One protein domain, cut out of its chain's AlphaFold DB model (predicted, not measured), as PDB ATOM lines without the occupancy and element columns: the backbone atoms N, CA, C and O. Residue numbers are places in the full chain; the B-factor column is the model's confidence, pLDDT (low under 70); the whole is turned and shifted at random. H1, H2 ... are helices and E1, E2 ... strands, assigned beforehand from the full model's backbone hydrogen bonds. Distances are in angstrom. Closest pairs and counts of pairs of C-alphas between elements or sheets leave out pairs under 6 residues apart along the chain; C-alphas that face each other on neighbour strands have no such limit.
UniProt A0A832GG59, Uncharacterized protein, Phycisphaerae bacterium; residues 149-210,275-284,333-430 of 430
ATOM      1  N   ALA A 149     403.978 328.978 721.800       98.62
ATOM      2  CA  ALA A 149     402.617 329.275 722.255       98.62
ATOM      3  C   ALA A 149     401.853 327.974 722.497       98.62
ATOM      4  O   ALA A 149     402.122 326.963 721.852       98.62
ATOM      5  N   TYR A 150     400.885 328.038 723.405       98.75
ATOM      6  CA  TYR A 150     399.962 326.961 723.737       98.75
ATOM      7  C   TYR A 150     398.558 327.561 723.678       98.75
ATOM      8  O   TYR A 150     398.245 328.464 724.455       98.75
ATOM      9  N   VAL A 151     397.763 327.157 722.685       98.56
ATOM     10  CA  VAL A 151     396.443 327.740 722.404       98.56
ATOM     11  C   VAL A 151     395.447 326.618 722.133       98.56
ATOM     12  O   VAL A 151     395.411 326.062 721.037       98.56
ATOM     13  N   LEU A 152     394.619 326.300 723.129       97.88
ATOM     14  CA  LEU A 152     393.576 325.274 723.017       97.88
ATOM     15  C   LEU A 152     392.191 325.852 722.692       97.88
ATOM     16  O   LEU A 152     391.240 325.103 722.506       97.88
ATOM     17  N   GLN A 153     392.060 327.179 722.628       97.12
ATOM     18  CA  GLN A 153     390.806 327.889 722.347       97.12
ATOM     19  C   GLN A 153     391.046 328.925 721.235       97.12
ATOM     20  O   GLN A 153     391.122 330.133 721.479       97.12
ATOM     21  N   ALA A 154     391.270 328.452 720.005       97.38
ATOM     22  CA  ALA A 154     391.628 329.325 718.883       97.38
ATOM     23  C   ALA A 154     390.444 330.176 718.376       97.38
ATOM     24  O   ALA A 154     390.666 331.278 717.872       97.38
ATOM     25  N   ASP A 155     389.208 329.736 718.614       96.38
ATOM     26  CA  ASP A 155     387.966 330.507 718.447       96.38
ATOM     27  C   ASP A 155     387.879 331.751 719.355       96.38
ATOM     28  O   ASP A 155     387.194 332.726 719.038       96.38
ATOM     29  N   ALA A 156     388.613 331.753 720.471       97.19
ATOM     30  CA  ALA A 156     388.816 332.923 721.319       97.19
ATOM     31  C   ALA A 156     390.060 333.749 720.928       97.19
ATOM     32  O   ALA A 156     390.144 334.927 721.284       97.19
ATOM     33  N   LEU A 157     391.008 333.168 720.178       96.88
ATOM     34  CA  LEU A 157     392.164 333.879 719.620       96.88
ATOM     35  C   LEU A 157     391.776 334.723 718.390       96.88
ATOM     36  O   LEU A 157     392.334 335.809 718.196       96.88
ATOM     37  N   ALA A 158     390.835 334.252 717.566       97.38
ATOM     38  CA  ALA A 158     390.238 335.004 716.463       97.38
ATOM     39  C   ALA A 158     388.839 334.471 716.103       97.38
ATOM     40  O   ALA A 158     388.555 333.291 716.261       97.38
ATOM     41  N   GLN A 159     387.978 335.336 715.552       95.94
ATOM     42  CA  GLN A 159     386.574 335.009 715.250       95.94
ATOM     43  C   GLN A 159     386.373 333.959 714.140       95.94
ATOM     44  O   GLN A 159     385.277 333.418 714.011       95.94
ATOM     45  N   THR A 160     387.387 333.692 713.311       97.88
ATOM     46  CA  THR A 160     387.314 332.743 712.190       97.88
ATOM     47  C   THR A 160     388.612 331.949 712.061       97.88
ATOM     48  O   THR A 160     389.685 332.444 712.421       97.88
ATOM     49  N   LYS A 161     388.530 330.741 711.481       98.25
ATOM     50  CA  LYS A 161     389.702 329.886 711.237       98.25
ATOM     51  C   LYS A 161     390.787 330.615 710.438       98.25
ATOM     52  O   LYS A 161     391.942 330.599 710.839       98.25
ATOM     53  N   ALA A 162     390.407 331.323 709.370       98.44
ATOM     54  CA  ALA A 162     391.335 332.100 708.544       98.44
ATOM     55  C   ALA A 162     392.081 333.180 709.353       98.44
ATOM     56  O   ALA A 162     393.309 333.218 709.333       98.44
ATOM     57  N   ALA A 163     391.368 333.982 710.151       98.56
ATOM     58  CA  ALA A 163     391.993 335.003 710.995       98.56
ATOM     59  C   ALA A 163     392.885 334.394 712.100       98.56
ATOM     60  O   ALA A 163     393.880 335.000 712.505       98.56
ATOM     61  N   ALA A 164     392.576 333.181 712.576       98.56
ATOM     62  CA  ALA A 164     393.457 332.442 713.478       98.56
ATOM     63  C   ALA A 164     394.722 331.938 712.760       98.56
ATOM     64  O   ALA A 164     395.813 332.097 713.303       98.56
ATOM     65  N   VAL A 165     394.607 331.403 711.536       98.75
ATOM     66  CA  VAL A 165     395.753 331.003 710.694       98.75
ATOM     67  C   VAL A 165     396.677 332.186 710.427       98.75
ATOM     68  O   VAL A 165     397.877 332.064 710.648       98.75
ATOM     69  N   GLU A 166     396.140 333.339 710.026       98.56
ATOM     70  CA  GLU A 166     396.912 334.572 709.819       98.56
ATOM     71  C   GLU A 166     397.652 334.994 711.095       98.56
ATOM     72  O   GLU A 166     398.861 335.234 711.074       98.56
ATOM     73  N   ARG A 167     396.951 335.018 712.238       98.50
ATOM     74  CA  ARG A 167     397.518 335.417 713.533       98.50
ATOM     75  C   ARG A 167     398.564 334.432 714.067       98.50
ATOM     76  O   ARG A 167     399.513 334.859 714.723       98.50
ATOM     77  N   LEU A 168     398.412 333.137 713.791       98.62
ATOM     78  CA  LEU A 168     399.365 332.086 714.164       98.62
ATOM     79  C   LEU A 168     400.560 332.033 713.201       98.62
ATOM     80  O   LEU A 168     401.689 331.838 713.650       98.62
ATOM     81  N   ALA A 169     400.364 332.301 711.908       98.50
ATOM     82  CA  ALA A 169     401.451 332.485 710.951       98.50
ATOM     83  C   ALA A 169     402.318 333.699 711.328       98.50
ATOM     84  O   ALA A 169     403.526 333.549 711.510       98.50
ATOM     85  N   ALA A 170     401.696 334.865 711.534       98.31
ATOM     86  CA  ALA A 170     402.373 336.123 711.854       98.31
ATOM     87  C   ALA A 170     402.942 336.204 713.286       98.31
ATOM     88  O   ALA A 170     403.662 337.151 713.607       98.31
ATOM     89  N   CYS A 171     402.647 335.243 714.172       97.31
ATOM     90  CA  CYS A 171     403.281 335.210 715.489       97.31
ATOM     91  C   CYS A 171     404.776 334.860 715.371       97.31
ATOM     92  O   CYS A 171     405.214 334.238 714.405       97.31
ATOM     93  N   TRP A 172     405.582 335.209 716.374       95.31
ATOM     94  CA  TRP A 172     407.035 334.985 716.335       95.31
ATOM     95  C   TRP A 172     407.499 333.655 716.952       95.31
ATOM     96  O   TRP A 172     408.697 333.440 717.090       95.31
ATOM     97  N   ARG A 173     406.577 332.754 717.318       97.69
ATOM     98  CA  ARG A 173     406.898 331.519 718.056       97.69
ATOM     99  C   ARG A 173     407.624 330.477 717.215       97.69
ATOM    100  O   ARG A 173     407.251 330.267 716.060       97.69
ATOM    101  N   ASP A 174     408.593 329.789 717.810       97.88
ATOM    102  CA  ASP A 174     409.267 328.648 717.182       97.88
ATOM    103  C   ASP A 174     408.341 327.428 717.161       97.88
ATOM    104  O   ASP A 174     408.094 326.857 716.103       97.88
ATOM    105  N   TRP A 175     407.774 327.056 718.312       98.56
ATOM    106  CA  TRP A 175     406.805 325.960 718.413       98.56
ATOM    107  C   TRP A 175     405.396 326.487 718.725       98.56
ATOM    108  O   TRP A 175     405.228 327.458 719.465       98.56
ATOM    109  N   ILE A 176     404.365 325.852 718.171       98.81
ATOM    110  CA  ILE A 176     402.960 326.171 718.460       98.81
ATOM    111  C   ILE A 176     402.244 324.874 718.834       98.81
ATOM    112  O   ILE A 176     402.184 323.953 718.026       98.81
ATOM    113  N   ILE A 177     401.697 324.801 720.045       98.88
ATOM    114  CA  ILE A 177     400.833 323.707 720.485       98.88
ATOM    115  C   ILE A 177     399.382 324.171 720.341       98.88
ATOM    116  O   ILE A 177     399.007 325.206 720.899       98.88
ATOM    117  N   LEU A 178     398.590 323.418 719.579       98.75
ATOM    118  CA  LEU A 178     397.186 323.702 719.285       98.75
ATOM    119  C   LEU A 178     396.291 322.541 719.707       98.75
ATOM    120  O   LEU A 178     396.731 321.393 719.755       98.75
ATOM    121  N   ASP A 179     395.010 322.830 719.923       98.06
ATOM    122  CA  ASP A 179     393.983 321.790 719.901       98.06
ATOM    123  C   ASP A 179     393.919 321.100 718.519       98.06
ATOM    124  O   ASP A 179     394.358 321.647 717.502       98.06
ATOM    125  N   LEU A 180     393.335 319.900 718.469       95.38
ATOM    126  CA  LEU A 180     393.035 319.160 717.240       95.38
ATOM    127  C   LEU A 180     392.250 319.983 716.206       95.38
ATOM    128  O   LEU A 180     392.328 319.688 715.006       95.38
ATOM    129  N   ALA A 181     391.495 320.983 716.661       95.12
ATOM    130  CA  ALA A 181     390.585 321.785 715.861       95.12
ATOM    131  C   ALA A 181     390.610 323.284 716.251       95.12
ATOM    132  O   ALA A 181     391.148 323.667 717.288       95.12
ATOM    133  N   PHE A 182     390.076 324.150 715.384       96.69
ATOM    134  CA  PHE A 182     389.990 325.603 715.607       96.69
ATOM    135  C   PHE A 182     388.935 325.952 716.670       96.69
ATOM    136  O   PHE A 182     389.187 326.736 717.586       96.69
ATOM    137  N   ASP A 183     387.776 325.309 716.555       91.19
ATOM    138  CA  ASP A 183     386.796 325.126 717.621       91.19
ATOM    139  C   ASP A 183     386.544 323.615 717.782       91.19
ATOM    140  O   ASP A 183     387.020 322.827 716.972       91.19
ATOM    141  N   SER A 184     385.748 323.192 718.767       79.94
ATOM    142  CA  SER A 184     385.393 321.773 719.023       79.94
ATOM    143  C   SER A 184     384.843 320.936 717.836       79.94
ATOM    144  O   SER A 184     384.558 319.753 718.012       79.94
ATOM    145  N   ARG A 185     384.616 321.527 716.655       86.06
ATOM    146  CA  ARG A 185     383.974 320.923 715.475       86.06
ATOM    147  C   ARG A 185     384.744 321.137 714.173       86.06
ATOM    148  O   ARG A 185     384.615 320.307 713.280       86.06
ATOM    149  N   ILE A 186     385.477 322.245 714.028       94.44
ATOM    150  CA  ILE A 186     386.143 322.629 712.772       94.44
ATOM    151  C   ILE A 186     387.634 322.249 712.832       94.44
ATOM    152  O   ILE A 186     388.421 323.019 713.388       94.44
ATOM    153  N   PRO A 187     388.063 321.096 712.280       95.94
ATOM    154  CA  PRO A 187     389.461 320.675 712.335       95.94
ATOM    155  C   PRO A 187     390.389 321.629 711.574       95.94
ATOM    156  O   PRO A 187     390.013 322.216 710.553       95.94
ATOM    157  N   TRP A 188     391.635 321.714 712.042       97.81
ATOM    158  CA  TRP A 188     392.732 322.252 711.239       97.81
ATOM    159  C   TRP A 188     393.017 321.314 710.068       97.81
ATOM    160  O   TRP A 188     393.175 320.107 710.271       97.81
ATOM    161  N   ASP A 189     393.102 321.859 708.862       96.44
ATOM    162  CA  ASP A 189     393.510 321.140 707.661       96.44
ATOM    163  C   ASP A 189     394.993 321.386 707.332       96.44
ATOM    164  O   ASP A 189     395.697 322.163 707.983       96.44
ATOM    165  N   ARG A 190     395.499 320.687 706.312       97.94
ATOM    166  CA  ARG A 190     396.905 320.786 705.910       97.94
ATOM    167  C   ARG A 190     397.287 322.186 705.416       97.94
ATOM    168  O   ARG A 190     398.408 322.620 705.663       97.94
ATOM    169  N   ALA A 191     396.384 322.899 704.744       98.44
ATOM    170  CA  ALA A 191     396.660 324.235 704.226       98.44
ATOM    171  C   ALA A 191     396.721 325.280 705.353       98.44
ATOM    172  O   ALA A 191     397.579 326.166 705.290       98.44
ATOM    173  N   ASP A 192     395.905 325.136 706.406       98.69
ATOM    174  CA  ASP A 192     396.040 325.914 707.647       98.69
ATOM    175  C   ASP A 192     397.447 325.736 708.240       98.69
ATOM    176  O   ASP A 192     398.197 326.701 708.406       98.69
ATOM    177  N   LEU A 193     397.818 324.481 708.530       98.69
ATOM    178  CA  LEU A 193     399.053 324.123 709.229       98.69
ATOM    179  C   LEU A 193     400.292 324.516 708.419       98.69
ATOM    180  O   LEU A 193     401.232 325.096 708.961       98.69
ATOM    181  N   ASP A 194     400.288 324.272 707.109       98.50
ATOM    182  CA  ASP A 194     401.395 324.649 706.233       98.50
ATOM    183  C   ASP A 194     401.515 326.182 706.095       98.50
ATOM    184  O   ASP A 194     402.627 326.698 705.962       98.50
ATOM    185  N   THR A 195     400.410 326.932 706.192       98.69
ATOM    186  CA  THR A 195     400.428 328.409 706.220       98.69
ATOM    187  C   THR A 195     400.976 328.942 707.538       98.69
ATOM    188  O   THR A 195     401.889 329.769 707.524       98.69
ATOM    189  N   MET A 196     400.507 328.416 708.673       98.56
ATOM    190  CA  MET A 196     401.071 328.733 709.986       98.56
ATOM    191  C   MET A 196     402.572 328.427 710.042       98.56
ATOM    192  O   MET A 196     403.345 329.239 710.558       98.56
ATOM    193  N   ARG A 197     403.004 327.286 709.480       97.88
ATOM    194  CA  ARG A 197     404.408 326.852 709.464       97.88
ATOM    195  C   ARG A 197     405.288 327.773 708.623       97.88
ATOM    196  O   ARG A 197     406.344 328.181 709.098       97.88
ATOM    197  N   ARG A 198     404.841 328.176 707.424       97.75
ATOM    198  CA  ARG A 198     405.570 329.130 706.559       97.75
ATOM    199  C   ARG A 198     405.859 330.478 707.229       97.75
ATOM    200  O   ARG A 198     406.815 331.137 706.834       97.75
ATOM    201  N   GLY A 199     405.093 330.868 708.250       97.56
ATOM    202  CA  GLY A 199     405.308 332.111 708.998       97.56
ATOM    203  C   GLY A 199     406.644 332.217 709.753       97.56
ATOM    204  O   GLY A 199     407.043 333.325 710.106       97.56
ATOM    205  N   ARG A 200     407.368 331.110 709.994       96.12
ATOM    206  CA  ARG A 200     408.728 331.136 710.564       96.12
ATOM    207  C   ARG A 200     409.528 329.895 710.159       96.12
ATOM    208  O   ARG A 200     409.066 328.770 710.329       96.12
ATOM    209  N   ALA A 201     410.751 330.089 709.667       94.88
ATOM    210  CA  ALA A 201     411.652 328.985 709.334       94.88
ATOM    211  C   ALA A 201     411.909 328.085 710.560       94.88
ATOM    212  O   ALA A 201     412.114 328.586 711.664       94.88
ATOM    213  N   GLY A 202     411.878 326.764 710.366       94.06
ATOM    214  CA  GLY A 202     412.041 325.782 711.447       94.06
ATOM    215  C   GLY A 202     410.842 325.640 712.397       94.06
ATOM    216  O   GLY A 202     410.948 324.912 713.383       94.06
ATOM    217  N   ARG A 203     409.703 326.300 712.133       97.81
ATOM    218  CA  ARG A 203     408.514 326.189 712.989       97.81
ATOM    219  C   ARG A 203     407.980 324.758 713.053       97.81
ATOM    220  O   ARG A 203     407.821 324.105 712.023       97.81
ATOM    221  N   ARG A 204     407.614 324.318 714.259       98.06
ATOM    222  CA  ARG A 204     406.907 323.052 714.509       98.06
ATOM    223  C   ARG A 204     405.521 323.327 715.092       98.06
ATOM    224  O   ARG A 204     405.379 324.189 715.960       98.06
ATOM    225  N   ILE A 205     404.507 322.605 714.622       98.69
ATOM    226  CA  ILE A 205     403.131 322.701 715.126       98.69
ATOM    227  C   ILE A 205     402.729 321.348 715.710       98.69
ATOM    228  O   ILE A 205     402.765 320.341 715.004       98.69
ATOM    229  N   LEU A 206     402.360 321.318 716.989       98.88
ATOM    230  CA  LEU A 206     402.033 320.103 717.737       98.88
ATOM    231  C   LEU A 206     400.540 320.053 718.060       98.88
ATOM    232  O   LEU A 206     399.947 321.073 718.413       98.88
ATOM    233  N   ALA A 207     399.955 318.862 717.972       98.75
ATOM    234  CA  ALA A 207     398.572 318.621 718.357       98.75
ATOM    235  C   ALA A 207     398.474 318.190 719.823       98.75
ATOM    236  O   ALA A 207     399.150 317.248 720.236       98.75
ATOM    237  N   TYR A 208     397.602 318.845 720.581       98.75
ATOM    238  CA  TYR A 208     397.182 318.420 721.910       98.75
ATOM    239  C   TYR A 208     396.366 317.123 721.846       98.75
ATOM    240  O   TYR A 208     395.418 317.014 721.066       98.75
ATOM    241  N   LEU A 209     396.713 316.162 722.698       98.44
ATOM    242  CA  LEU A 209     395.962 314.932 722.942       98.44
ATOM    243  C   LEU A 209     395.948 314.659 724.450       98.44
ATOM    244  O   LEU A 209     397.001 314.373 725.019       98.44
ATOM    245  N   SER A 210     394.779 314.673 725.094       98.38
ATOM    246  CA  SER A 210     394.650 314.067 726.425       98.38
ATOM    247  C   SER A 210     394.739 312.546 726.291       98.38
ATOM    248  O   SER A 210     394.034 311.946 725.477       98.38
ATOM    249  N   PHE A 275     400.386 317.822 711.293       98.69
ATOM    250  CA  PHE A 275     401.120 318.261 712.479       98.69
ATOM    251  C   PHE A 275     402.543 317.676 712.498       98.69
ATOM    252  O   PHE A 275     402.819 316.622 711.916       98.69
ATOM    253  N   ASP A 276     403.470 318.385 713.141       98.50
ATOM    254  CA  ASP A 276     404.876 317.994 713.308       98.50
ATOM    255  C   ASP A 276     405.107 317.049 714.495       98.50
ATOM    256  O   ASP A 276     406.211 316.544 714.690       98.50
ATOM    257  N   GLY A 277     404.067 316.786 715.282       98.62
ATOM    258  CA  GLY A 277     404.127 315.894 716.426       98.62
ATOM    259  C   GLY A 277     402.930 316.060 717.353       98.62
ATOM    260  O   GLY A 277     401.955 316.744 717.034       98.62
ATOM    261  N   VAL A 278     403.040 315.436 718.519       98.88
ATOM    262  CA  VAL A 278     401.988 315.352 719.532       98.88
ATOM    263  C   VAL A 278     402.460 315.906 720.874       98.88
ATOM    264  O   VAL A 278     403.599 315.691 721.301       98.88
ATOM    265  N   TYR A 279     401.557 316.611 721.542       98.94
ATOM    266  CA  TYR A 279     401.696 317.115 722.898       98.94
ATOM    267  C   TYR A 279     400.678 316.367 723.768       98.94
ATOM    268  O   TYR A 279     399.476 316.457 723.525       98.94
ATOM    269  N   LEU A 280     401.163 315.552 724.703       98.94
ATOM    270  CA  LEU A 280     400.372 314.524 725.387       98.94
ATOM    271  C   LEU A 280     400.037 314.973 726.806       98.94
ATOM    272  O   LEU A 280     400.952 315.227 727.583       98.94
ATOM    273  N   ASP A 281     398.755 315.040 727.154       98.69
ATOM    274  CA  ASP A 281     398.286 315.554 728.443       98.69
ATOM    275  C   ASP A 281     397.666 314.473 729.347       98.69
ATOM    276  O   ASP A 281     397.293 313.383 728.906       98.69
ATOM    277  N   ILE A 282     397.607 314.786 730.641       98.31
ATOM    278  CA  ILE A 282     397.281 313.893 731.758       98.31
ATOM    279  C   ILE A 282     398.204 312.661 731.809       98.31
ATOM    280  O   ILE A 282     397.802 311.533 732.110       98.31
ATOM    281  N   VAL A 283     399.493 312.883 731.533       98.69
ATOM    282  CA  VAL A 283     400.560 311.878 731.696       98.69
ATOM    283  C   VAL A 283     400.834 311.612 733.181       98.69
ATOM    284  O   VAL A 283     401.235 310.513 733.545       98.69
ATOM    285  N   ASP A 284     400.537 312.574 734.057       97.31
ATOM    286  CA  ASP A 284     400.433 312.414 735.517       97.31
ATOM    287  C   ASP A 284     399.181 311.626 735.967       97.31
ATOM    288  O   ASP A 284     399.032 311.309 737.148       97.31
ATOM    289  N   VAL A 333     407.349 314.361 720.324       98.81
ATOM    290  CA  VAL A 333     406.479 313.767 721.352       98.81
ATOM    291  C   VAL A 333     406.764 314.449 722.684       98.81
ATOM    292  O   VAL A 333     407.827 314.233 723.266       98.81
ATOM    293  N   ILE A 334     405.843 315.291 723.148       98.88
ATOM    294  CA  ILE A 334     406.028 316.145 724.328       98.88
ATOM    295  C   ILE A 334     404.963 315.798 725.385       98.88
ATOM    296  O   ILE A 334     403.842 316.287 725.275       98.88
ATOM    297  N   PRO A 335     405.246 314.953 726.395       98.88
ATOM    298  CA  PRO A 335     404.365 314.797 727.556       98.88
ATOM    299  C   PRO A 335     404.255 316.098 728.363       98.88
ATOM    300  O   PRO A 335     405.255 316.793 728.531       98.88
ATOM    301  N   GLN A 336     403.075 316.383 728.910       98.75
ATOM    302  CA  GLN A 336     402.833 317.401 729.932       98.75
ATOM    303  C   GLN A 336     402.856 316.764 731.329       98.75
ATOM    304  O   GLN A 336     402.259 315.711 731.550       98.75
ATOM    305  N   ASN A 337     403.528 317.420 732.277       98.56
ATOM    306  CA  ASN A 337     403.704 316.976 733.662       98.56
ATOM    307  C   ASN A 337     404.295 315.550 733.747       98.56
ATOM    308  O   ASN A 337     405.210 315.211 732.998       98.56
ATOM    309  N   GLY A 338     403.869 314.733 734.720       97.56
ATOM    310  CA  GLY A 338     404.327 313.343 734.878       97.56
ATOM    311  C   GLY A 338     405.840 313.181 735.105       97.56
ATOM    312  O   GLY A 338     406.392 312.120 734.817       97.56
ATOM    313  N   SER A 339     406.536 314.218 735.593       98.31
ATOM    314  CA  SER A 339     408.011 314.302 735.572       98.31
ATOM    315  C   SER A 339     408.744 313.126 736.240       98.31
ATOM    316  O   SER A 339     409.843 312.775 735.815       98.31
ATOM    317  N   ALA A 340     408.125 312.457 737.220       97.50
ATOM    318  CA  ALA A 340     408.671 311.258 737.861       97.50
ATOM    319  C   ALA A 340     408.950 310.106 736.867       97.50
ATOM    320  O   ALA A 340     409.862 309.306 737.093       97.50
ATOM    321  N   LEU A 341     408.238 310.045 735.731       98.62
ATOM    322  CA  LEU A 341     408.460 309.042 734.680       98.62
ATOM    323  C   LEU A 341     409.824 309.177 733.983       98.62
ATOM    324  O   LEU A 341     410.304 308.203 733.408       98.62
ATOM    325  N   LEU A 342     410.505 310.328 734.097       98.56
ATOM    326  CA  LEU A 342     411.884 310.507 733.614       98.56
ATOM    327  C   LEU A 342     412.879 309.550 734.299       98.56
ATOM    328  O   LEU A 342     413.969 309.318 733.778       98.56
ATOM    329  N   SER A 343     412.518 308.958 735.441       97.00
ATOM    330  CA  SER A 343     413.267 307.850 736.051       97.00
ATOM    331  C   SER A 343     413.444 306.649 735.105       97.00
ATOM    332  O   SER A 343     414.500 306.013 735.135       97.00
ATOM    333  N   HIS A 344     412.479 306.384 734.218       98.38
ATOM    334  CA  HIS A 344     412.547 305.324 733.215       98.38
ATOM    335  C   HIS A 344     413.357 305.771 731.988       98.38
ATOM    336  O   HIS A 344     412.966 306.673 731.244       98.38
ATOM    337  N   ALA A 345     414.485 305.102 731.732       98.31
ATOM    338  CA  ALA A 345     415.369 305.436 730.613       98.31
ATOM    339  C   ALA A 345     414.691 305.286 729.235       98.31
ATOM    340  O   ALA A 345     415.003 306.038 728.313       98.31
ATOM    341  N   ASP A 346     413.739 304.361 729.091       98.38
ATOM    342  CA  ASP A 346     413.008 304.147 727.840       98.38
ATOM    343  C   ASP A 346     411.872 305.163 727.613       98.38
ATOM    344  O   ASP A 346     411.572 305.483 726.464       98.38
ATOM    345  N   PHE A 347     411.321 305.756 728.681       98.75
ATOM    346  CA  PHE A 347     410.486 306.961 728.590       98.75
ATOM    347  C   PHE A 347     411.313 308.151 728.091       98.75
ATOM    348  O   PHE A 347     410.976 308.771 727.083       98.75
ATOM    349  N   LEU A 348     412.446 308.416 728.757       98.50
ATOM    350  CA  LEU A 348     413.372 309.492 728.401       98.50
ATOM    351  C   LEU A 348     413.883 309.360 726.957       98.50
ATOM    352  O   LEU A 348     414.036 310.370 726.271       98.50
ATOM    353  N   ALA A 349     414.124 308.138 726.477       98.19
ATOM    354  CA  ALA A 349     414.490 307.879 725.087       98.19
ATOM    355  C   ALA A 349     413.347 308.213 724.110       98.19
ATOM    356  O   ALA A 349     413.593 308.875 723.101       98.19
ATOM    357  N   ALA A 350     412.111 307.800 724.416       98.38
ATOM    358  CA  ALA A 350     410.962 307.935 723.522       98.38
ATOM    359  C   ALA A 350     410.478 309.382 723.320       98.38
ATOM    360  O   ALA A 350     410.051 309.729 722.215       98.38
ATOM    361  N   ILE A 351     410.543 310.234 724.343       98.69
ATOM    362  CA  ILE A 351     410.034 311.616 724.282       98.69
ATOM    363  C   ILE A 351     411.041 312.582 723.638       98.69
ATOM    364  O   ILE A 351     412.246 312.338 723.640       98.69
ATOM    365  N   SER A 352     410.563 313.696 723.087       98.56
ATOM    366  CA  SER A 352     411.388 314.737 722.449       98.56
ATOM    367  C   SER A 352     411.684 315.931 723.366       98.56
ATOM    368  O   SER A 352     412.531 316.754 723.042       98.56
ATOM    369  N   GLY A 353     410.999 316.023 724.504       98.38
ATOM    370  CA  GLY A 353     411.041 317.115 725.479       98.38
ATOM    371  C   GLY A 353     409.949 316.892 726.526       98.38
ATOM    372  O   GLY A 353     409.389 315.799 726.580       98.38
ATOM    373  N   MET A 354     409.622 317.897 727.338       98.75
ATOM    374  CA  MET A 354     408.516 317.818 728.307       98.75
ATOM    375  C   MET A 354     407.880 319.192 728.549       98.75
ATOM    376  O   MET A 354     408.594 320.178 728.724       98.75
ATOM    377  N   GLY A 355     406.552 319.250 728.573       98.75
ATOM    378  CA  GLY A 355     405.779 320.372 729.094       98.75
ATOM    379  C   GLY A 355     405.612 320.262 730.609       98.75
ATOM    380  O   GLY A 355     405.443 319.162 731.128       98.75
ATOM    381  N   ILE A 356     405.659 321.376 731.333       98.69
ATOM    382  CA  ILE A 356     405.418 321.431 732.782       98.69
ATOM    383  C   ILE A 356     404.507 322.618 733.080       98.69
ATOM    384  O   ILE A 356     404.871 323.755 732.777       98.69
ATOM    385  N   GLU A 357     403.364 322.373 733.717       98.31
ATOM    386  CA  GLU A 357     402.513 323.434 734.263       98.31
ATOM    387  C   GLU A 357     402.860 323.772 735.720       98.31
ATOM    388  O   GLU A 357     403.275 322.909 736.495       98.31
ATOM    389  N   ASP A 358     402.597 325.021 736.113       97.56
ATOM    390  CA  ASP A 358     402.511 325.464 737.514       97.56
ATOM    391  C   ASP A 358     403.775 325.169 738.381       97.56
ATOM    392  O   ASP A 358     403.672 324.943 739.592       97.56
ATOM    393  N   LEU A 359     404.984 325.157 737.792       98.31
ATOM    394  CA  LEU A 359     406.234 324.767 738.478       98.31
ATOM    395  C   LEU A 359     406.641 325.718 739.609       98.31
ATOM    396  O   LEU A 359     406.971 325.274 740.708       98.31
ATOM    397  N   PHE A 360     406.675 327.026 739.341       98.44
ATOM    398  CA  PHE A 360     407.061 328.045 740.315       98.44
ATOM    399  C   PHE A 360     405.850 328.785 740.877       98.44
ATOM    400  O   PHE A 360     405.919 329.279 742.010       98.44
ATOM    401  N   THR A 361     404.744 328.870 740.129       97.44
ATOM    402  CA  THR A 361     403.506 329.504 740.596       97.44
ATOM    403  C   THR A 361     402.259 328.666 740.319       97.44
ATOM    404  O   THR A 361     402.160 328.008 739.299       97.44
ATOM    405  N   VAL A 362     401.272 328.730 741.218       95.44
ATOM    406  CA  VAL A 362     399.879 328.354 740.928       95.44
ATOM    407  C   VAL A 362     399.085 329.651 740.878       95.44
ATOM    408  O   VAL A 362     398.721 330.222 741.916       95.44
ATOM    409  N   GLY A 363     398.906 330.184 739.670       93.25
ATOM    410  CA  GLY A 363     398.422 331.550 739.474       93.25
ATOM    411  C   GLY A 363     399.322 332.568 740.189       93.25
ATOM    412  O   GLY A 363     400.506 332.685 739.911       93.25
ATOM    413  N   ASN A 364     398.791 333.318 741.160       96.31
ATOM    414  CA  ASN A 364     399.583 334.310 741.908       96.31
ATOM    415  C   ASN A 364     400.280 333.763 743.178       96.31
ATOM    416  O   ASN A 364     400.948 334.525 743.890       96.31
ATOM    417  N   ARG A 365     400.145 332.468 743.494       97.06
ATOM    418  CA  ARG A 365     400.769 331.819 744.665       97.06
ATOM    419  C   ARG A 365     402.097 331.179 744.257       97.06
ATOM    420  O   ARG A 365     402.110 330.443 743.285       97.06
ATOM    421  N   LEU A 366     403.189 331.394 744.998       97.25
ATOM    422  CA  LEU A 366     404.424 330.620 744.777       97.25
ATOM    423  C   LEU A 366     404.228 329.156 745.195       97.25
ATOM    424  O   LEU A 366     403.539 328.886 746.182       97.25
ATOM    425  N   GLN A 367     404.866 328.231 744.483       97.38
ATOM    426  CA  GLN A 367     404.946 326.832 744.896       97.38
ATOM    427  C   GLN A 367     405.912 326.641 746.083       97.38
ATOM    428  O   GLN A 367     406.837 327.440 746.273       97.38
ATOM    429  N   PRO A 368     405.729 325.590 746.907       97.69
ATOM    430  CA  PRO A 368     406.683 325.233 747.953       97.69
ATOM    431  C   PRO A 368     408.057 324.870 747.378       97.69
ATOM    432  O   PRO A 368     408.150 324.192 746.356       97.69
ATOM    433  N   LYS A 369     409.132 325.223 748.098       96.12
ATOM    434  CA  LYS A 369     410.509 324.869 747.703       96.12
ATOM    435  C   LYS A 369     410.737 323.359 747.546       96.12
ATOM    436  O   LYS A 369     411.626 322.973 746.795       96.12
ATOM    437  N   SER A 370     409.980 322.511 748.249       96.81
ATOM    438  CA  SER A 370     410.031 321.053 748.076       96.81
ATOM    439  C   SER A 370     409.636 320.660 746.652       96.81
ATOM    440  O   SER A 370     410.476 320.137 745.929       96.81
ATOM    441  N   HIS A 371     408.424 321.026 746.226       95.81
ATOM    442  CA  HIS A 371     407.901 320.762 744.883       95.81
ATOM    443  C   HIS A 371     408.820 321.295 743.773       95.81
ATOM    444  O   HIS A 371     409.171 320.554 742.857       95.81
ATOM    445  N   THR A 372     409.288 322.549 743.875       97.94
ATOM    446  CA  THR A 372     410.200 323.107 742.857       97.94
ATOM    447  C   THR A 372     411.496 322.302 742.756       97.94
ATOM    448  O   THR A 372     412.004 322.097 741.661       97.94
ATOM    449  N   SER A 373     412.043 321.843 743.889       98.00
ATOM    450  CA  SER A 373     413.316 321.104 743.932       98.00
ATOM    451  C   SER A 373     413.166 319.653 743.467       98.00
ATOM    452  O   SER A 373     414.087 319.106 742.868       98.00
ATOM    453  N   GLU A 374     412.012 319.047 743.735       97.25
ATOM    454  CA  GLU A 374     411.613 317.706 743.304       97.25
ATOM    455  C   GLU A 374     411.460 317.642 741.779       97.25
ATOM    456  O   GLU A 374     412.179 316.891 741.117       97.25
ATOM    457  N   VAL A 375     410.625 318.511 741.196       98.38
ATOM    458  CA  VAL A 375     410.404 318.540 739.741       98.38
ATOM    459  C   VAL A 375     411.676 318.954 738.995       98.38
ATOM    460  O   VAL A 375     412.070 318.266 738.055       98.38
ATOM    461  N   LEU A 376     412.401 319.994 739.440       98.44
ATOM    462  CA  LEU A 376     413.715 320.327 738.860       98.44
ATOM    463  C   LEU A 376     414.730 319.181 739.017       98.44
ATOM    464  O   LEU A 376     415.601 319.022 738.164       98.44
ATOM    465  N   GLY A 377     414.614 318.366 740.070       98.38
ATOM    466  CA  GLY A 377     415.406 317.154 740.272       98.38
ATOM    467  C   GLY A 377     415.170 316.105 739.183       98.38
ATOM    468  O   GLY A 377     416.140 315.569 738.648       98.38
ATOM    469  N   HIS A 378     413.911 315.864 738.803       98.44
ATOM    470  CA  HIS A 378     413.561 314.984 737.683       98.44
ATOM    471  C   HIS A 378     414.031 315.548 736.331       98.44
ATOM    472  O   HIS A 378     414.619 314.823 735.524       98.44
ATOM    473  N   LEU A 379     413.821 316.851 736.101       98.38
ATOM    474  CA  LEU A 379     414.118 317.527 734.830       98.38
ATOM    475  C   LEU A 379     415.612 317.537 734.456       98.38
ATOM    476  O   LEU A 379     415.925 317.651 733.271       98.38
ATOM    477  N   LYS A 380     416.534 317.329 735.411       97.88
ATOM    478  CA  LYS A 380     417.980 317.168 735.139       97.88
ATOM    479  C   LYS A 380     418.267 316.187 734.004       97.88
ATOM    480  O   LYS A 380     419.072 316.489 733.130       97.88
ATOM    481  N   LYS A 381     417.533 315.075 733.960       97.81
ATOM    482  CA  LYS A 381     417.673 314.031 732.936       97.81
ATOM    483  C   LYS A 381     417.348 314.509 731.518       97.81
ATOM    484  O   LYS A 381     417.900 313.977 730.560       97.81
ATOM    485  N   LEU A 382     416.471 315.506 731.364       96.88
ATOM    486  CA  LEU A 382     416.200 316.131 730.065       96.88
ATOM    487  C   LEU A 382     417.330 317.081 729.670       96.88
ATOM    488  O   LEU A 382     417.757 317.041 728.521       96.88
ATOM    489  N   PHE A 383     417.871 317.862 730.609       94.69
ATOM    490  CA  PHE A 383     419.032 318.723 730.349       94.69
ATOM    491  C   PHE A 383     420.285 317.907 729.986       94.69
ATOM    492  O   PHE A 383     420.967 318.234 729.018       94.69
ATOM    493  N   GLU A 384     420.541 316.808 730.703       95.69
ATOM    494  CA  GLU A 384     421.594 315.822 730.409       95.69
ATOM    495  C   GLU A 384     421.414 315.191 729.017       95.69
ATOM    496  O   GLU A 384     422.385 315.019 728.283       95.69
ATOM    497  N   ALA A 385     420.169 314.908 728.617       95.81
ATOM    498  CA  ALA A 385     419.816 314.412 727.284       95.81
ATOM    499  C   ALA A 385     419.663 315.518 726.213       95.81
ATOM    500  O   ALA A 385     419.250 315.218 725.093       95.81
ATOM    501  N   GLN A 386     419.958 316.782 726.547       95.44
ATOM    502  CA  GLN A 386     419.809 317.971 725.692       95.44
ATOM    503  C   GLN A 386     418.388 318.209 725.131       95.44
ATOM    504  O   GLN A 386     418.223 318.859 724.100       95.44
ATOM    505  N   LYS A 387     417.347 317.716 725.812       96.81
ATOM    506  CA  LYS A 387     415.941 317.833 725.391       96.81
ATOM    507  C   LYS A 387     415.263 319.066 726.014       96.81
ATOM    508  O   LYS A 387     415.468 319.330 727.202       96.81
ATOM    509  N   PRO A 388     414.445 319.826 725.259       97.00
ATOM    510  CA  PRO A 388     413.763 321.011 725.774       97.00
ATOM    511  C   PRO A 388     412.752 320.698 726.879       97.00
ATOM    512  O   PRO A 388     412.024 319.704 726.831       97.00
ATOM    513  N   VAL A 389     412.647 321.633 727.823       98.19
ATOM    514  CA  VAL A 389     411.543 321.718 728.781       98.19
ATOM    515  C   VAL A 389     410.759 322.996 728.491       98.19
ATOM    516  O   VAL A 389     411.347 324.080 728.404       98.19
ATOM    517  N   LEU A 390     409.447 322.847 728.322       98.75
ATOM    518  CA  LEU A 390     408.490 323.909 728.034       98.75
ATOM    519  C   LEU A 390     407.704 324.206 729.318       98.75
ATOM    520  O   LEU A 390     406.874 323.409 729.741       98.75
ATOM    521  N   LEU A 391     407.988 325.327 729.968       98.81
ATOM    522  CA  LEU A 391     407.317 325.749 731.196       98.81
ATOM    523  C   LEU A 391     406.087 326.601 730.867       98.81
ATOM    524  O   LEU A 391     406.232 327.639 730.223       98.81
ATOM    525  N   ILE A 392     404.910 326.219 731.361       98.75
ATOM    526  CA  ILE A 392     403.668 326.987 731.239       98.75
ATOM    527  C   ILE A 392     403.243 327.493 732.620       98.75
ATOM    528  O   ILE A 392     403.081 326.732 733.573       98.75
ATOM    529  N   GLU A 393     403.080 328.808 732.728       98.50
ATOM    530  CA  GLU A 393     402.857 329.519 733.984       98.50
ATOM    531  C   GLU A 393     401.687 330.499 733.854       98.50
ATOM    532  O   GLU A 393     401.524 331.188 732.845       98.50
ATOM    533  N   TYR A 394     400.882 330.606 734.913       98.12
ATOM    534  CA  TYR A 394     399.637 331.384 734.907       98.12
ATOM    535  C   TYR A 394     399.576 332.619 735.849       98.12
ATOM    536  O   TYR A 394     398.473 333.002 736.262       98.12
ATOM    537  N   PRO A 395     400.689 333.289 736.232       97.94
ATOM    538  CA  PRO A 395     400.630 334.459 737.105       97.94
ATOM    539  C   PRO A 395     400.066 335.697 736.395       97.94
ATOM    540  O   PRO A 395     400.574 336.145 735.368       97.94
ATOM    541  N   GLN A 396     399.060 336.322 737.009       96.31
ATOM    542  CA  GLN A 396     398.467 337.584 736.545       96.31
ATOM    543  C   GLN A 396     399.164 338.822 737.133       96.31
ATOM    544  O   GLN A 396     399.117 339.901 736.555       96.31
ATOM    545  N   SER A 397     399.806 338.690 738.299       97.12
ATOM    546  CA  SER A 397     400.536 339.785 738.945       97.12
ATOM    547  C   SER A 397     401.876 340.032 738.238       97.12
ATOM    548  O   SER A 397     402.688 339.102 738.186       97.12
ATOM    549  N   PRO A 398     402.198 341.267 737.798       97.25
ATOM    550  CA  PRO A 398     403.478 341.578 737.152       97.25
ATOM    551  C   PRO A 398     404.709 341.190 737.986       97.25
ATOM    552  O   PRO A 398     405.727 340.763 737.443       97.25
ATOM    553  N   ASN A 399     404.612 341.254 739.320       97.88
ATOM    554  CA  ASN A 399     405.677 340.793 740.214       97.88
ATOM    555  C   ASN A 399     405.860 339.264 740.151       97.88
ATOM    556  O   ASN A 399     406.982 338.769 740.082       97.88
ATOM    557  N   ARG A 400     404.762 338.495 740.118       97.75
ATOM    558  CA  ARG A 400     404.822 337.030 739.970       97.75
ATOM    559  C   ARG A 400     405.305 336.617 738.586       97.75
ATOM    560  O   ARG A 400     406.127 335.713 738.506       97.75
ATOM    561  N   GLN A 401     404.904 337.333 737.536       98.12
ATOM    562  CA  GLN A 401     405.450 337.156 736.190       98.12
ATOM    563  C   GLN A 401     406.966 337.399 736.166       98.12
ATOM    564  O   GLN A 401     407.710 336.556 735.678       98.12
ATOM    565  N   LYS A 402     407.451 338.501 736.759       98.25
ATOM    566  CA  LYS A 402     408.892 338.803 736.859       98.25
ATOM    567  C   LYS A 402     409.669 337.717 737.614       98.25
ATOM    568  O   LYS A 402     410.751 337.337 737.175       98.25
ATOM    569  N   ILE A 403     409.121 337.206 738.721       97.94
ATOM    570  CA  ILE A 403     409.726 336.109 739.495       97.94
ATOM    571  C   ILE A 403     409.759 334.812 738.672       97.94
ATOM    572  O   ILE A 403     410.819 334.204 738.563       97.94
ATOM    573  N   SER A 404     408.638 334.424 738.057       97.62
ATOM    574  CA  SER A 404     408.521 333.210 737.238       97.62
ATOM    575  C   SER A 404     409.493 333.227 736.049       97.62
ATOM    576  O   SER A 404     410.296 332.308 735.913       97.62
ATOM    577  N   LYS A 405     409.547 334.327 735.278       98.19
ATOM    578  CA  LYS A 405     410.516 334.515 734.178       98.19
ATOM    579  C   LYS A 405     411.968 334.401 734.647       98.19
ATOM    580  O   LYS A 405     412.784 333.797 733.954       98.19
ATOM    581  N   LYS A 406     412.307 334.968 735.817       98.12
ATOM    582  CA  LYS A 406     413.666 334.856 736.366       98.12
ATOM    583  C   LYS A 406     413.990 333.405 736.721       98.12
ATOM    584  O   LYS A 406     415.011 332.908 736.269       98.12
ATOM    585  N   LEU A 407     413.118 332.726 737.467       98.12
ATOM    586  CA  LEU A 407     413.328 331.334 737.880       98.12
ATOM    587  C   LEU A 407     413.400 330.378 736.682       98.12
ATOM    588  O   LEU A 407     414.219 329.462 736.687       98.12
ATOM    589  N   ALA A 408     412.606 330.624 735.638       97.75
ATOM    590  CA  ALA A 408     412.665 329.889 734.380       97.75
ATOM    591  C   ALA A 408     414.034 330.024 733.702       97.75
ATOM    592  O   ALA A 408     414.693 329.017 733.447       97.75
ATOM    593  N   LYS A 409     414.494 331.265 733.497       96.56
ATOM    594  CA  LYS A 409     415.796 331.570 732.893       96.56
ATOM    595  C   LYS A 409     416.974 331.062 733.731       96.56
ATOM    596  O   LYS A 409     417.896 330.466 733.185       96.56
ATOM    597  N   ASP A 410     416.922 331.239 735.053       97.06
ATOM    598  CA  ASP A 410     417.907 330.695 736.002       97.06
ATOM    599  C   ASP A 410     418.003 329.156 735.907       97.06
ATOM    600  O   ASP A 410     419.053 328.583 736.187       97.06
ATOM    601  N   SER A 411     416.909 328.496 735.503       96.44
ATOM    602  CA  SER A 411     416.791 327.039 735.354       96.44
ATOM    603  C   SER A 411     416.950 326.548 733.903       96.44
ATOM    604  O   SER A 411     416.747 325.365 733.642       96.44
ATOM    605  N   GLY A 412     417.272 327.430 732.945       94.88
ATOM    606  CA  GLY A 412     417.420 327.089 731.521       94.88
ATOM    607  C   GLY A 412     416.127 326.680 730.798       94.88
ATOM    608  O   GLY A 412     416.192 326.077 729.724       94.88
ATOM    609  N   LEU A 413     414.959 326.979 731.375       97.44
ATOM    610  CA  LEU A 413     413.644 326.585 730.869       97.44
ATOM    611  C   LEU A 413     413.157 327.544 729.778       97.44
ATOM    612  O   LEU A 413     413.196 328.762 729.950       97.44
ATOM    613  N   THR A 414     412.608 326.998 728.690       98.19
ATOM    614  CA  THR A 414     411.843 327.814 727.731       98.19
ATOM    615  C   THR A 414     410.459 328.019 728.330       98.19
ATOM    616  O   THR A 414     409.808 327.042 728.684       98.19
ATOM    617  N   TRP A 415     410.011 329.260 728.496       98.38
ATOM    618  CA  TRP A 415     408.812 329.589 729.274       98.38
ATOM    619  C   TRP A 415     407.710 330.227 728.432       98.38
ATOM    620  O   TRP A 415     407.976 330.874 727.422       98.38
ATOM    621  N   LEU A 416     406.470 330.068 728.888       98.75
ATOM    622  CA  LEU A 416     405.255 330.717 728.411       98.75
ATOM    623  C   LEU A 416     404.447 331.175 729.629       98.75
ATOM    624  O   LEU A 416     404.108 330.373 730.496       98.75
ATOM    625  N   ILE A 417     404.109 332.460 729.674       98.56
ATOM    626  CA  ILE A 417     403.140 333.029 730.611       98.56
ATOM    627  C   ILE A 417     401.893 333.414 729.824       98.56
ATOM    628  O   ILE A 417     401.972 334.202 728.881       98.56
ATOM    629  N   THR A 418     400.746 332.846 730.187       98.19
ATOM    630  CA  THR A 418     399.494 332.988 729.425       98.19
ATOM    631  C   THR A 418     398.257 332.903 730.336       98.19
ATOM    632  O   THR A 418     398.378 332.870 731.562       98.19
ATOM    633  N   ASP A 419     397.052 332.931 729.767       96.88
ATOM    634  CA  ASP A 419     395.797 332.751 730.501       96.88
ATOM    635  C   ASP A 419     395.435 331.260 730.661       96.88
ATOM    636  O   ASP A 419     395.648 330.478 729.741       96.88
ATOM    637  N   ARG A 420     394.864 330.838 731.807       94.94
ATOM    638  CA  ARG A 420     394.596 329.403 732.095       94.94
ATOM    639  C   ARG A 420     393.536 328.761 731.192       94.94
ATOM    640  O   ARG A 420     393.361 327.553 731.225       94.94
ATOM    641  N   GLN A 421     392.842 329.551 730.374       95.06
ATOM    642  CA  GLN A 421     391.953 329.051 729.324       95.06
ATOM    643  C   GLN A 421     392.666 328.867 727.969       95.06
ATOM    644  O   GLN A 421     392.018 328.449 727.018       95.06
ATOM    645  N   LEU A 422     393.962 329.189 727.856       97.62
ATOM    646  CA  LEU A 422     394.783 329.011 726.649       97.62
ATOM    647  C   LEU A 422     394.134 329.618 725.388       97.62
ATOM    648  O   LEU A 422     394.060 328.992 724.329       97.62
ATOM    649  N   ARG A 423     393.644 330.858 725.524       97.50
ATOM    650  CA  ARG A 423     392.985 331.641 724.455       97.50
ATOM    651  C   ARG A 423     393.935 332.615 723.763       97.50
ATOM    652  O   ARG A 423     393.613 333.167 722.715       97.50
ATOM    653  N   THR A 424     395.083 332.897 724.377       96.88
ATOM    654  CA  THR A 424     396.023 333.926 723.926       96.88
ATOM    655  C   THR A 424     397.400 333.335 723.633       96.88
ATOM    656  O   THR A 424     397.799 332.320 724.193       96.88
ATOM    657  N   LEU A 425     398.172 334.009 722.772       97.81
ATOM    658  CA  LEU A 425     399.559 333.622 722.471       97.81
ATOM    659  C   LEU A 425     400.495 333.709 723.695       97.81
ATOM    660  O   LEU A 425     401.609 333.188 723.630       97.81
ATOM    661  N   GLY A 426     400.077 334.399 724.763       97.25
ATOM    662  CA  GLY A 426     400.883 334.708 725.944       97.25
ATOM    663  C   GLY A 426     402.138 335.543 725.659       97.25
ATOM    664  O   GLY A 426     402.336 336.105 724.577       97.25
ATOM    665  N   GLU A 427     403.044 335.565 726.628       98.12
ATOM    666  CA  GLU A 427     404.430 336.012 726.488       98.12
ATOM    667  C   GLU A 427     405.353 334.803 726.682       98.12
ATOM    668  O   GLU A 427     405.100 333.986 727.559       98.12
ATOM    669  N   SER A 428     406.410 334.663 725.882       98.19
ATOM    670  CA  SER A 428     407.307 333.502 725.930       98.19
ATOM    671  C   SER A 428     408.759 333.934 725.761       98.19
ATOM    672  O   SER A 428     409.016 335.005 725.210       98.19
ATOM    673  N   GLY A 429     409.697 333.108 726.219       95.88
ATOM    674  CA  GLY A 429     411.131 333.335 726.084       95.88
ATOM    675  C   GLY A 429     411.958 332.195 726.679       95.88
ATOM    676  O   GLY A 429     411.462 331.082 726.857       95.88
ATOM    677  N   ARG A 430     413.217 332.500 727.002       90.75
ATOM    678  CA  ARG A 430     414.240 331.586 727.528       90.75
ATOM    679  C   ARG A 430     415.201 332.335 728.467       90.75
ATOM    680  O   ARG A 430     415.105 333.586 728.522       90.75
TER     681      ARG A 430
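Overview. This is residues 149 to 210, 275 to 284 and 333 to 430 of the 430 residues of an uncharacterized protein of Phycisphaerae bacterium (UniProt A0A832GG59). Two sheets stand face to face with their strands crossed at 50 degrees, a sandwich: a curled sheet of E1 to E5, with the helix pair H2 and H3 beyond it, and a flatter sheet of E6 to E9, with H7 over its far face. H4, H5 and H6 gather near its E6 edge. The 170 printed residues include seven named helices and nine named strands, in the order E1 H1 H2 E2 H3 E3 E4 E5 H4 H5 E6 H6 E7 H7 E8 E9. The strands lie E1 E2 E3 E4 E5, all parallel, and E6 E7 E8 E9, mixed. The class is mixed, and the whole is compact, with a radius of gyration of the C-alphas of 15.9 A and spans of 45 by 39 by 28 A.

Arrangement. Start at edge strand E1, residues 149 to 151; its strongly twisted sheet continues with E2, 175 to 178, E3, 204 to 210, E4, 277 to 281, and E5, 333 to 335. Look for N 151 and O 177, 2.9 A, N 178 and O 206, 2.9 A, N 209 and O 279, 2.9 A, and N 280 and O 334, 2.8 A, within hydrogen-bond range. H1, 154 to 157, and H2, 161 to 169, touch only at the corner, closest at C-alphas 157 and 164, 6.4 A. H2 touches H3, 190 to 198, closest at C-alphas 169 and 196, 3.9 A, at a shallow tilt of 27 degrees, the same way. H3 only grazes the sheet, with residues 193 to 197. H4, 339 to 343, and H5, 345 to 350, only just touch, only at the corner, with 3 pairs of C-alphas within 8 A, the closest 342 and 348, 5.5 A. The second sheet has E6, 354 to 357, E7, 389 to 393, E8, 414 to 417, and E9, 427 to 429; E8 and E9 form an antiparallel hairpin. Here N 356 and O 390, 2.9 A, N 416 and O 391, 2.8 A, and N 415 and O 429, 2.8 A, are within hydrogen-bond range. Its E6 comes closest to E5 at C-alphas 354 and 334, 5.0 A. H6, 369 to 384, touches H4 with residues 375 to 382 alone, closest at C-alphas 378 and 339, 6.0 A, and only grazes the second sheet. H7, 398 to 410, is on that sheet, making two layers, helix and sheet: over E8, height 9.6 A, along the strands at 7 degrees on the local plane. Four strand-helix-strand units, parallel neighbour strands joined through helices, have right-handed crossovers: E1, H1 H2, E2; E2, H3, E3; E6, H6, E7; E7, H7, E8. Every O i to N i+4 pair is within range in H2, H3, H5 and H7, 10 of 12 in H6 and 0 of 1 in H4, whose O i to N i+3 pairs are 2 of 2; H1 is too short for one.

Along the chain. Find C-alpha 149, where E1 begins, at (402.617, 329.275, 722.255). E3 spans 19.3 A and H7 18.1 A. H6 spans 22.4 A from C-alpha 369 at (410.509, 324.869, 747.703), with a kink of 35 degrees near residue 378. E9 ends at C-alpha 429, (411.131, 333.335, 726.084).

Size, cuts and confidence. The two C-alphas farthest apart are those of Ala 191 and Ser 370, 46.0 A. Residues 211 to 274 and 285 to 332 are cut out; C-alphas 210 and 275 are 15.9 A apart, 284 and 333 15.5 A. The links E2 to H3 and E6 to H6 are long. Mean pLDDT of the printed part is 97.4, and no printed residue is under 70.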